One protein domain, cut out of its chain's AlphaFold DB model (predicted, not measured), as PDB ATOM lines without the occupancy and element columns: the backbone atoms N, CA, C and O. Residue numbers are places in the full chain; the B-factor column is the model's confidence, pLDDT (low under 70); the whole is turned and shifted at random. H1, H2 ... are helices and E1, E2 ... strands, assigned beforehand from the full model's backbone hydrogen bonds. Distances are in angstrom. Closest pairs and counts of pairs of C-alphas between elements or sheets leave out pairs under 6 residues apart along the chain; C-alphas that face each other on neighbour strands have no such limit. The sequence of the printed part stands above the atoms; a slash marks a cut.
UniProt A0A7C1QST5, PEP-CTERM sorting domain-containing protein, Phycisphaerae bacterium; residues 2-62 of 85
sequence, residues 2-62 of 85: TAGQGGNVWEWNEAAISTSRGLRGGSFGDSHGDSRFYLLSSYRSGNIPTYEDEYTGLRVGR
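Overview. This is residues 2 to 62 of the 85 residues of the protein "PEP-CTERM sorting domain-containing protein" of Phycisphaerae bacterium (UniProt A0A7C1QST5). A small antiparallel sheet, in the order E1, E2, E3, has two short helices beyond one end, and residues 48 to 62 loop back beside E1. Under half of the 61 printed residues are in the named elements E1, E2, H1, H2, E3; the class is mixed. The whole is compact, with a C-alpha radius of gyration of 11.2 A and spans of 29 by 26 by 22 A.

Along the chain. Find C-alpha 10 at (51.538, -21.466, -38.323); from there E1 runs 15.5 A to residue 17 and bends by 91 degrees at residue 14. E2 holds residues 20 to 24, H1 28 to 31, H2 35 to 39; E3, residues 45 to 47, ends at (46.198, -12.761, -36.133).

Arrangement. In the hairpin of E1 and E2, N 13 and O 22 are within hydrogen-bond range at 2.9 A; between E2 and E3, find N 23 and O 45, 2.9 A. H2 only grazes the sheet; in it 0 of 1 O i to N i+4 pairs but 2 of 2 O i to N i+3 pairs are within range.

Size, cuts and confidence. The printed part has no cut; pLDDT is under 70 at residues 2, 4 and 31 to 34.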
ATOM      1  N   THR A   2      51.411 -32.758 -50.499       66.56
ATOM      2  CA  THR A   2      52.466 -31.877 -49.969       66.56
ATOM      3  C   THR A   2      52.749 -32.256 -48.517       66.56
ATOM      4  O   THR A   2      51.834 -32.247 -47.699       66.56
ATOM      5  N   ALA A   3      53.992 -32.621 -48.201       71.81
ATOM      6  CA  ALA A   3      54.402 -32.973 -46.842       71.81
ATOM      7  C   ALA A   3      54.595 -31.720 -45.965       71.81
ATOM      8  O   ALA A   3      54.976 -30.654 -46.464       71.81
ATOM      9  N   GLY A   4      54.333 -31.860 -44.660       69.00
ATOM     10  CA  GLY A   4      54.541 -30.797 -43.670       69.00
ATOM     11  C   GLY A   4      53.621 -29.589 -43.857       69.00
ATOM     12  O   GLY A   4      54.103 -28.465 -43.880       69.00
ATOM     13  N   GLN A   5      52.323 -29.811 -44.095       80.62
ATOM     14  CA  GLN A   5      51.300 -28.750 -44.029       80.62
ATOM     15  C   GLN A   5      50.554 -28.719 -42.684       80.62
ATOM     16  O   GLN A   5      49.726 -27.842 -42.474       80.62
ATOM     17  N   GLY A   6      50.807 -29.697 -41.808       84.75
ATOM     18  CA  GLY A   6      50.260 -29.769 -40.458       84.75
ATOM     19  C   GLY A   6      51.401 -29.852 -39.446       84.75
ATOM     20  O   GLY A   6      52.148 -30.830 -39.473       84.75
ATOM     21  N   GLY A   7      51.535 -28.848 -38.583       84.75
ATOM     22  CA  GLY A   7      52.589 -28.713 -37.579       84.75
ATOM     23  C   GLY A   7      53.792 -27.893 -38.057       84.75
ATOM     24  O   GLY A   7      53.758 -27.258 -39.107       84.75
ATOM     25  N   ASN A   8      54.882 -27.940 -37.282       89.25
ATOM     26  CA  ASN A   8      56.019 -27.012 -37.346       89.25
ATOM     27  C   ASN A   8      55.627 -25.593 -36.911       89.25
ATOM     28  O   ASN A   8      55.743 -25.285 -35.732       89.25
ATOM     29  N   VAL A   9      55.112 -24.750 -37.798       91.88
ATOM     30  CA  VAL A   9      54.711 -23.374 -37.466       91.88
ATOM     31  C   VAL A   9      53.437 -23.008 -38.211       91.88
ATOM     32  O   VAL A   9      53.199 -23.498 -39.315       91.88
ATOM     33  N   TRP A  10      52.646 -22.107 -37.631       93.00
ATOM     34  CA  TRP A  10      51.538 -21.466 -38.323       93.00
ATOM     35  C   TRP A  10      52.054 -20.703 -39.540       93.00
ATOM     36  O   TRP A  10      52.950 -19.874 -39.428       93.00
ATOM     37  N   GLU A  11      51.475 -20.949 -40.708       93.31
ATOM     38  CA  GLU A  11      51.869 -20.289 -41.951       93.31
ATOM     39  C   GLU A  11      50.898 -19.142 -42.274       93.31
ATOM     40  O   GLU A  11      49.685 -19.364 -42.420       93.31
ATOM     41  N   TRP A  12      51.425 -17.920 -42.418       93.75
ATOM     42  CA  TRP A  12      50.670 -16.771 -42.930       93.75
ATOM     43  C   TRP A  12      50.151 -17.009 -44.351       93.75
ATOM     44  O   TRP A  12      50.827 -17.591 -45.200       93.75
ATOM     45  N   ASN A  13      48.950 -16.500 -44.630       91.81
ATOM     46  CA  ASN A  13      48.392 -16.431 -45.974       91.81
ATOM     47  C   ASN A  13      47.713 -15.081 -46.249       91.81
ATOM     48  O   ASN A  13      47.444 -14.283 -45.352       91.81
ATOM     49  N   GLU A  14      47.374 -14.863 -47.517       90.81
ATOM     50  CA  GLU A  14      46.785 -13.614 -48.014       90.81
ATOM     51  C   GLU A  14      45.308 -13.399 -47.622       90.81
ATOM     52  O   GLU A  14      44.699 -12.401 -48.016       90.81
ATOM     53  N   ALA A  15      44.682 -14.306 -46.860       92.06
ATOM     54  CA  ALA A  15      43.283 -14.146 -46.475       92.06
ATOM     55  C   ALA A  15      43.127 -12.979 -45.490       92.06
ATOM     56  O   ALA A  15      43.739 -12.965 -44.423       92.06
ATOM     57  N   ALA A  16      42.266 -12.020 -45.828       92.50
ATOM     58  CA  ALA A  16      41.851 -10.967 -44.910       92.50
ATOM     59  C   ALA A  16      40.698 -11.471 -44.028       92.50
ATOM     60  O   ALA A  16      39.650 -11.880 -44.535       92.50
ATOM     61  N   ILE A  17      40.894 -11.443 -42.710       89.50
ATOM     62  CA  ILE A  17      39.890 -11.793 -41.701       89.50
ATOM     63  C   ILE A  17      39.644 -10.529 -40.876       89.50
ATOM     64  O   ILE A  17      40.267 -10.317 -39.839       89.50
ATOM     65  N   SER A  18      38.763  -9.653 -41.372       90.00
ATOM     66  CA  SER A  18      38.603  -8.288 -40.849       90.00
ATOM     67  C   SER A  18      39.948  -7.535 -40.864       90.00
ATOM     68  O   SER A  18      40.535  -7.368 -41.932       90.00
ATOM     69  N   THR A  19      40.461  -7.115 -39.706       91.25
ATOM     70  CA  THR A  19      41.759  -6.440 -39.536       91.25
ATOM     71  C   THR A  19      42.951  -7.399 -39.431       91.25
ATOM     72  O   THR A  19      44.090  -6.941 -39.353       91.25
ATOM     73  N   SER A  20      42.710  -8.711 -39.415       93.19
ATOM     74  CA  SER A  20      43.724  -9.759 -39.249       93.19
ATOM     75  C   SER A  20      44.068 -10.449 -40.572       93.19
ATOM     76  O   SER A  20      43.295 -10.412 -41.537       93.19
ATOM     77  N   ARG A  21      45.222 -11.121 -40.622       94.44
ATOM     78  CA  ARG A  21      45.606 -12.021 -41.727       94.44
ATOM     79  C   ARG A  21      45.379 -13.475 -41.338       94.44
ATOM     80  O   ARG A  21      45.321 -13.796 -40.154       94.44
ATOM     81  N   GLY A  22      45.199 -14.344 -42.326       94.06
ATOM     82  CA  GLY A  22      44.921 -15.757 -42.097       94.06
ATOM     83  C   GLY A  22      46.171 -16.568 -41.761       94.06
ATOM     84  O   GLY A  22      47.231 -16.358 -42.343       94.06
ATOM     85  N   LEU A  23      46.004 -17.552 -40.881       93.56
ATOM     86  CA  LEU A  23      47.020 -18.521 -40.466       93.56
ATOM     87  C   LEU A  23      46.521 -19.952 -40.697       93.56
ATOM     88  O   LEU A  23      45.328 -20.236 -40.513       93.56
ATOM     89  N   ARG A  24      47.419 -20.857 -41.113       93.06
ATOM     90  CA  ARG A  24      47.115 -22.277 -41.388       93.06
ATOM     91  C   ARG A  24      48.196 -23.221 -40.876       93.06
ATOM     92  O   ARG A  24      49.337 -22.819 -40.708       93.06
ATOM     93  N   GLY A  25      47.817 -24.482 -40.690       91.69
ATOM     94  CA  GLY A  25      48.748 -25.594 -40.498       91.69
ATOM     95  C   GLY A  25      49.064 -25.946 -39.048       91.69
ATOM     96  O   GLY A  25      49.403 -27.095 -38.793       91.69
ATOM     97  N   GLY A  26      48.874 -25.041 -38.090       91.62
ATOM     98  CA  GLY A  26      49.252 -25.304 -36.701       91.62
ATOM     99  C   GLY A  26      50.766 -25.285 -36.481       91.62
ATOM    100  O   GLY A  26      51.553 -25.284 -37.423       91.62
ATOM    101  N   SER A  27      51.179 -25.291 -35.222       91.25
ATOM    102  CA  SER A  27      52.572 -25.171 -34.789       91.25
ATOM    103  C   SER A  27      53.017 -26.336 -33.900       91.25
ATOM    104  O   SER A  27      52.207 -27.146 -33.449       91.25
ATOM    105  N   PHE A  28      54.316 -26.427 -33.604       87.19
ATOM    106  CA  PHE A  28      54.845 -27.375 -32.617       87.19
ATOM    107  C   PHE A  28      54.352 -27.082 -31.187       87.19
ATOM    108  O   PHE A  28      54.312 -27.997 -30.360       87.19
ATOM    109  N   GLY A  29      53.942 -25.839 -30.901       85.81
ATOM    110  CA  GLY A  29      53.337 -25.439 -29.626       85.81
ATOM    111  C   GLY A  29      51.941 -26.033 -29.408       85.81
ATOM    112  O   GLY A  29      51.534 -26.263 -28.271       85.81
ATOM    113  N   ASP A  30      51.253 -26.421 -30.487       81.62
ATOM    114  CA  ASP A  30      49.914 -27.028 -30.464       81.62
ATOM    115  C   ASP A  30      49.930 -28.520 -30.071       81.62
ATOM    116  O   ASP A  30      49.040 -29.297 -30.421       81.62
ATOM    117  N   SER A  31      50.946 -28.946 -29.325       67.38
ATOM    118  CA  SER A  31      51.171 -30.323 -28.874       67.38
ATOM    119  C   SER A  31      50.520 -30.655 -27.518       67.38
ATOM    120  O   SER A  31      50.555 -31.810 -27.094       67.38
ATOM    121  N   HIS A  32      49.902 -29.681 -26.840       59.88
ATOM    122  CA  HIS A  32      49.326 -29.857 -25.502       59.88
ATOM    123  C   HIS A  32      47.799 -30.084 -25.533       59.88
ATOM    124  O   HIS A  32      47.016 -29.150 -25.690       59.88
ATOM    125  N   GLY A  33      47.357 -31.326 -25.286       67.19
ATOM    126  CA  GLY A  33      45.944 -31.668 -25.058       67.19
ATOM    127  C   GLY A  33      45.115 -31.882 -26.334       67.19
ATOM    128  O   GLY A  33      45.562 -32.530 -27.276       67.19
ATOM    129  N   ASP A  34      43.878 -31.367 -26.365       65.12
ATOM    130  CA  ASP A  34      42.940 -31.504 -27.501       65.12
ATOM    131  C   ASP A  34      43.293 -30.570 -28.686       65.12
ATOM    132  O   ASP A  34      42.519 -30.381 -29.619       65.12
ATOM    133  N   SER A  35      44.496 -29.997 -28.693       74.38
ATOM    134  CA  SER A  35      45.025 -29.047 -29.682       74.38
ATOM    135  C   SER A  35      45.248 -29.631 -31.088       74.38
ATOM    136  O   SER A  35      45.546 -28.904 -32.032       74.38
ATOM    137  N   ARG A  36      44.984 -30.930 -31.289       82.12
ATOM    138  CA  ARG A  36      44.913 -31.576 -32.616       82.12
ATOM    139  C   ARG A  36      43.944 -30.893 -33.587       82.12
ATOM    140  O   ARG A  36      44.120 -31.016 -34.797       82.12
ATOM    141  N   PHE A  37      42.935 -30.171 -33.087       86.81
ATOM    142  CA  PHE A  37      42.007 -29.410 -33.931       86.81
ATOM    143  C   PHE A  37      42.718 -28.331 -34.759       86.81
ATOM    144  O   PHE A  37      42.283 -28.038 -35.873       86.81
ATOM    145  N   TYR A  38      43.833 -27.790 -34.265       88.31
ATOM    146  CA  TYR A  38      44.627 -26.774 -34.957       88.31
ATOM    147  C   TYR A  38      45.408 -27.323 -36.157       88.31
ATOM    148  O   TYR A  38      45.713 -26.580 -37.087       88.31
ATOM    149  N   LEU A  39      45.653 -28.638 -36.181       87.62
ATOM    150  CA  LEU A  39      46.319 -29.344 -37.281       87.62
ATOM    151  C   LEU A  39      45.352 -29.736 -38.412       87.62
ATOM    152  O   LEU A  39      45.777 -30.272 -39.438       87.62
ATOM    153  N   LEU A  40      44.045 -29.506 -38.241       89.06
ATOM    154  CA  LEU A  40      43.058 -29.799 -39.276       89.06
ATOM    155  C   LEU A  40      43.252 -28.865 -40.474       89.06
ATOM    156  O   LEU A  40      43.301 -27.646 -40.336       89.06
ATOM    157  N   SER A  41      43.239 -29.423 -41.685       88.56
ATOM    158  CA  SER A  41      43.340 -28.635 -42.923       88.56
ATOM    159  C   SER A  41      42.193 -27.626 -43.094       88.56
ATOM    160  O   SER A  41      42.340 -26.587 -43.745       88.56
ATOM    161  N   SER A  42      41.035 -27.911 -42.495       90.06
ATOM    162  CA  SER A  42      39.872 -27.023 -42.480       90.06
ATOM    163  C   SER A  42      40.015 -25.867 -41.493       90.06
ATOM    164  O   SER A  42      39.363 -24.838 -41.687       90.06
ATOM    165  N   TYR A  43      40.877 -25.994 -40.481       90.88
ATOM    166  CA  TYR A  43      41.009 -24.999 -39.431       90.88
ATOM    167  C   TYR A  43      41.610 -23.699 -39.972       90.88
ATOM    168  O   TYR A  43      42.589 -23.694 -40.728       90.88
ATOM    169  N   ARG A  44      40.975 -22.581 -39.619       91.25
ATOM    170  CA  ARG A  44      41.356 -21.220 -40.004       91.25
ATOM    171  C   ARG A  44      41.575 -20.422 -38.732       91.25
ATOM    172  O   ARG A  44      40.624 -20.230 -37.981       91.25
ATOM    173  N   SER A  45      42.789 -19.923 -38.547       91.62
ATOM    174  CA  SER A  45      43.083 -18.907 -37.540       91.62
ATOM    175  C   SER A  45      43.372 -17.572 -38.221       91.62
ATOM    176  O   SER A  45      43.523 -17.503 -39.446       91.62
ATOM    177  N   GLY A  46      43.433 -16.508 -37.433       93.38
ATOM    178  CA  GLY A  46      43.913 -15.223 -37.893       93.38
ATOM    179  C   GLY A  46      44.518 -14.417 -36.761       93.38
ATOM    180  O   GLY A  46      44.096 -14.536 -35.614       93.38
ATOM    181  N   ASN A  47      45.504 -13.598 -37.100       93.38
ATOM    182  CA  ASN A  47      46.198 -12.761 -36.133       93.38
ATOM    183  C   ASN A  47      46.518 -11.383 -36.734       93.38
ATOM    184  O   ASN A  47      46.419 -11.175 -37.951       93.38
ATOM    185  N   ILE A  48      46.830 -10.423 -35.869       93.88
ATOM    186  CA  ILE A  48      47.129  -9.044 -36.247       93.88
ATOM    187  C   ILE A  48      48.415  -9.053 -37.092       93.88
ATOM    188  O   ILE A  48      49.383  -9.692 -36.689       93.88
ATOM    189  N   PRO A  49      48.472  -8.346 -38.239       91.19
ATOM    190  CA  PRO A  49      49.620  -8.416 -39.150       91.19
ATOM    191  C   PRO A  49      50.963  -7.992 -38.535       91.19
ATOM    192  O   PRO A  49      52.009  -8.299 -39.091       91.19
ATOM    193  N   THR A  50      50.931  -7.234 -37.437       92.75
ATOM    194  CA  THR A  50      52.114  -6.742 -36.718       92.75
ATOM    195  C   THR A  50      52.543  -7.653 -35.570       92.75
ATOM    196  O   THR A  50      53.510  -7.335 -34.889       92.75
ATOM    197  N   TYR A  51      51.790  -8.717 -35.287       90.44
ATOM    198  CA  TYR A  51      52.113  -9.657 -34.224       90.44
ATOM    199  C   TYR A  51      53.116 -10.695 -34.735       90.44
ATOM    200  O   TYR A  51      52.904 -11.309 -35.783       90.44
ATOM    201  N   GLU A  52      54.183 -10.899 -33.969       90.38
ATOM    202  CA  GLU A  52      55.242 -11.869 -34.238       90.38
ATOM    203  C   GLU A  52      55.449 -12.776 -33.022       90.38
ATOM    204  O   GLU A  52      55.399 -12.322 -31.878       90.38
ATOM    205  N   ASP A  53      55.669 -14.064 -33.274       92.19
ATOM    206  CA  ASP A  53      56.057 -15.043 -32.263       92.19
ATOM    207  C   ASP A  53      56.893 -16.173 -32.885       92.19
ATOM    208  O   ASP A  53      57.084 -16.246 -34.098       92.19
ATOM    209  N   GLU A  54      57.405 -17.064 -32.039       92.75
ATOM    210  CA  GLU A  54      58.214 -18.221 -32.446       92.75
ATOM    211  C   GLU A  54      57.398 -19.363 -33.085       92.75
ATOM    212  O   GLU A  54      57.974 -20.313 -33.622       92.75
ATOM    213  N   TYR A  55      56.065 -19.277 -33.050       92.56
ATOM    214  CA  TYR A  55      55.146 -20.296 -33.562       92.56
ATOM    215  C   TYR A  55      54.601 -19.960 -34.949       92.56
ATOM    216  O   TYR A  55      53.875 -20.777 -35.521       92.56
ATOM    217  N   THR A  56      54.945 -18.793 -35.495       93.25
ATOM    218  CA  THR A  56      54.409 -18.266 -36.749       93.25
ATOM    219  C   THR A  56      55.519 -18.031 -37.770       93.25
ATOM    220  O   THR A  56      56.566 -17.463 -37.477       93.25
ATOM    221  N   GLY A  57      55.282 -18.445 -39.012       92.44
ATOM    222  CA  GLY A  57      56.217 -18.315 -40.121       92.44
ATOM    223  C   GLY A  57      55.524 -18.122 -41.468       92.44
ATOM    224  O   GLY A  57      54.347 -17.764 -41.563       92.44
ATOM    225  N   LEU A  58      56.280 -18.352 -42.542       90.50
ATOM    226  CA  LEU A  58      55.807 -18.202 -43.916       90.50
ATOM    227  C   LEU A  58      56.206 -19.400 -44.770       90.50
ATOM    228  O   LEU A  58      57.277 -19.983 -44.598       90.50
ATOM    229  N   ARG A  59      55.372 -19.698 -45.767       88.38
ATOM    230  CA  ARG A  59      55.715 -20.601 -46.861       88.38
ATOM    231  C   ARG A  59      55.488 -19.891 -48.179       88.38
ATOM    232  O   ARG A  59      54.404 -19.390 -48.458       88.38
ATOM    233  N   VAL A  60      56.522 -19.869 -49.009       88.56
ATOM    234  CA  VAL A  60      56.443 -19.225 -50.317       88.56
ATOM    235  C   VAL A  60      55.653 -20.117 -51.272       88.56
ATOM    236  O   VAL A  60      56.062 -21.236 -51.585       88.56
ATOM    237  N   GLY A  61      54.521 -19.606 -51.750       84.56
ATOM    238  CA  GLY A  61      53.799 -20.164 -52.889       84.56
ATOM    239  C   GLY A  61      54.267 -19.506 -54.185       84.56
ATOM    240  O   GLY A  61      54.399 -18.287 -54.249       84.56
ATOM    241  N   ARG A  62      54.496 -20.298 -55.237       84.00
ATOM    242  CA  ARG A  62      54.747 -19.779 -56.588       84.00
ATOM    243  C   ARG A  62      53.569 -20.124 -57.480       84.00
ATOM    244  O   ARG A  62      53.242 -21.296 -57.644       84.00
TER     245      ARG A  62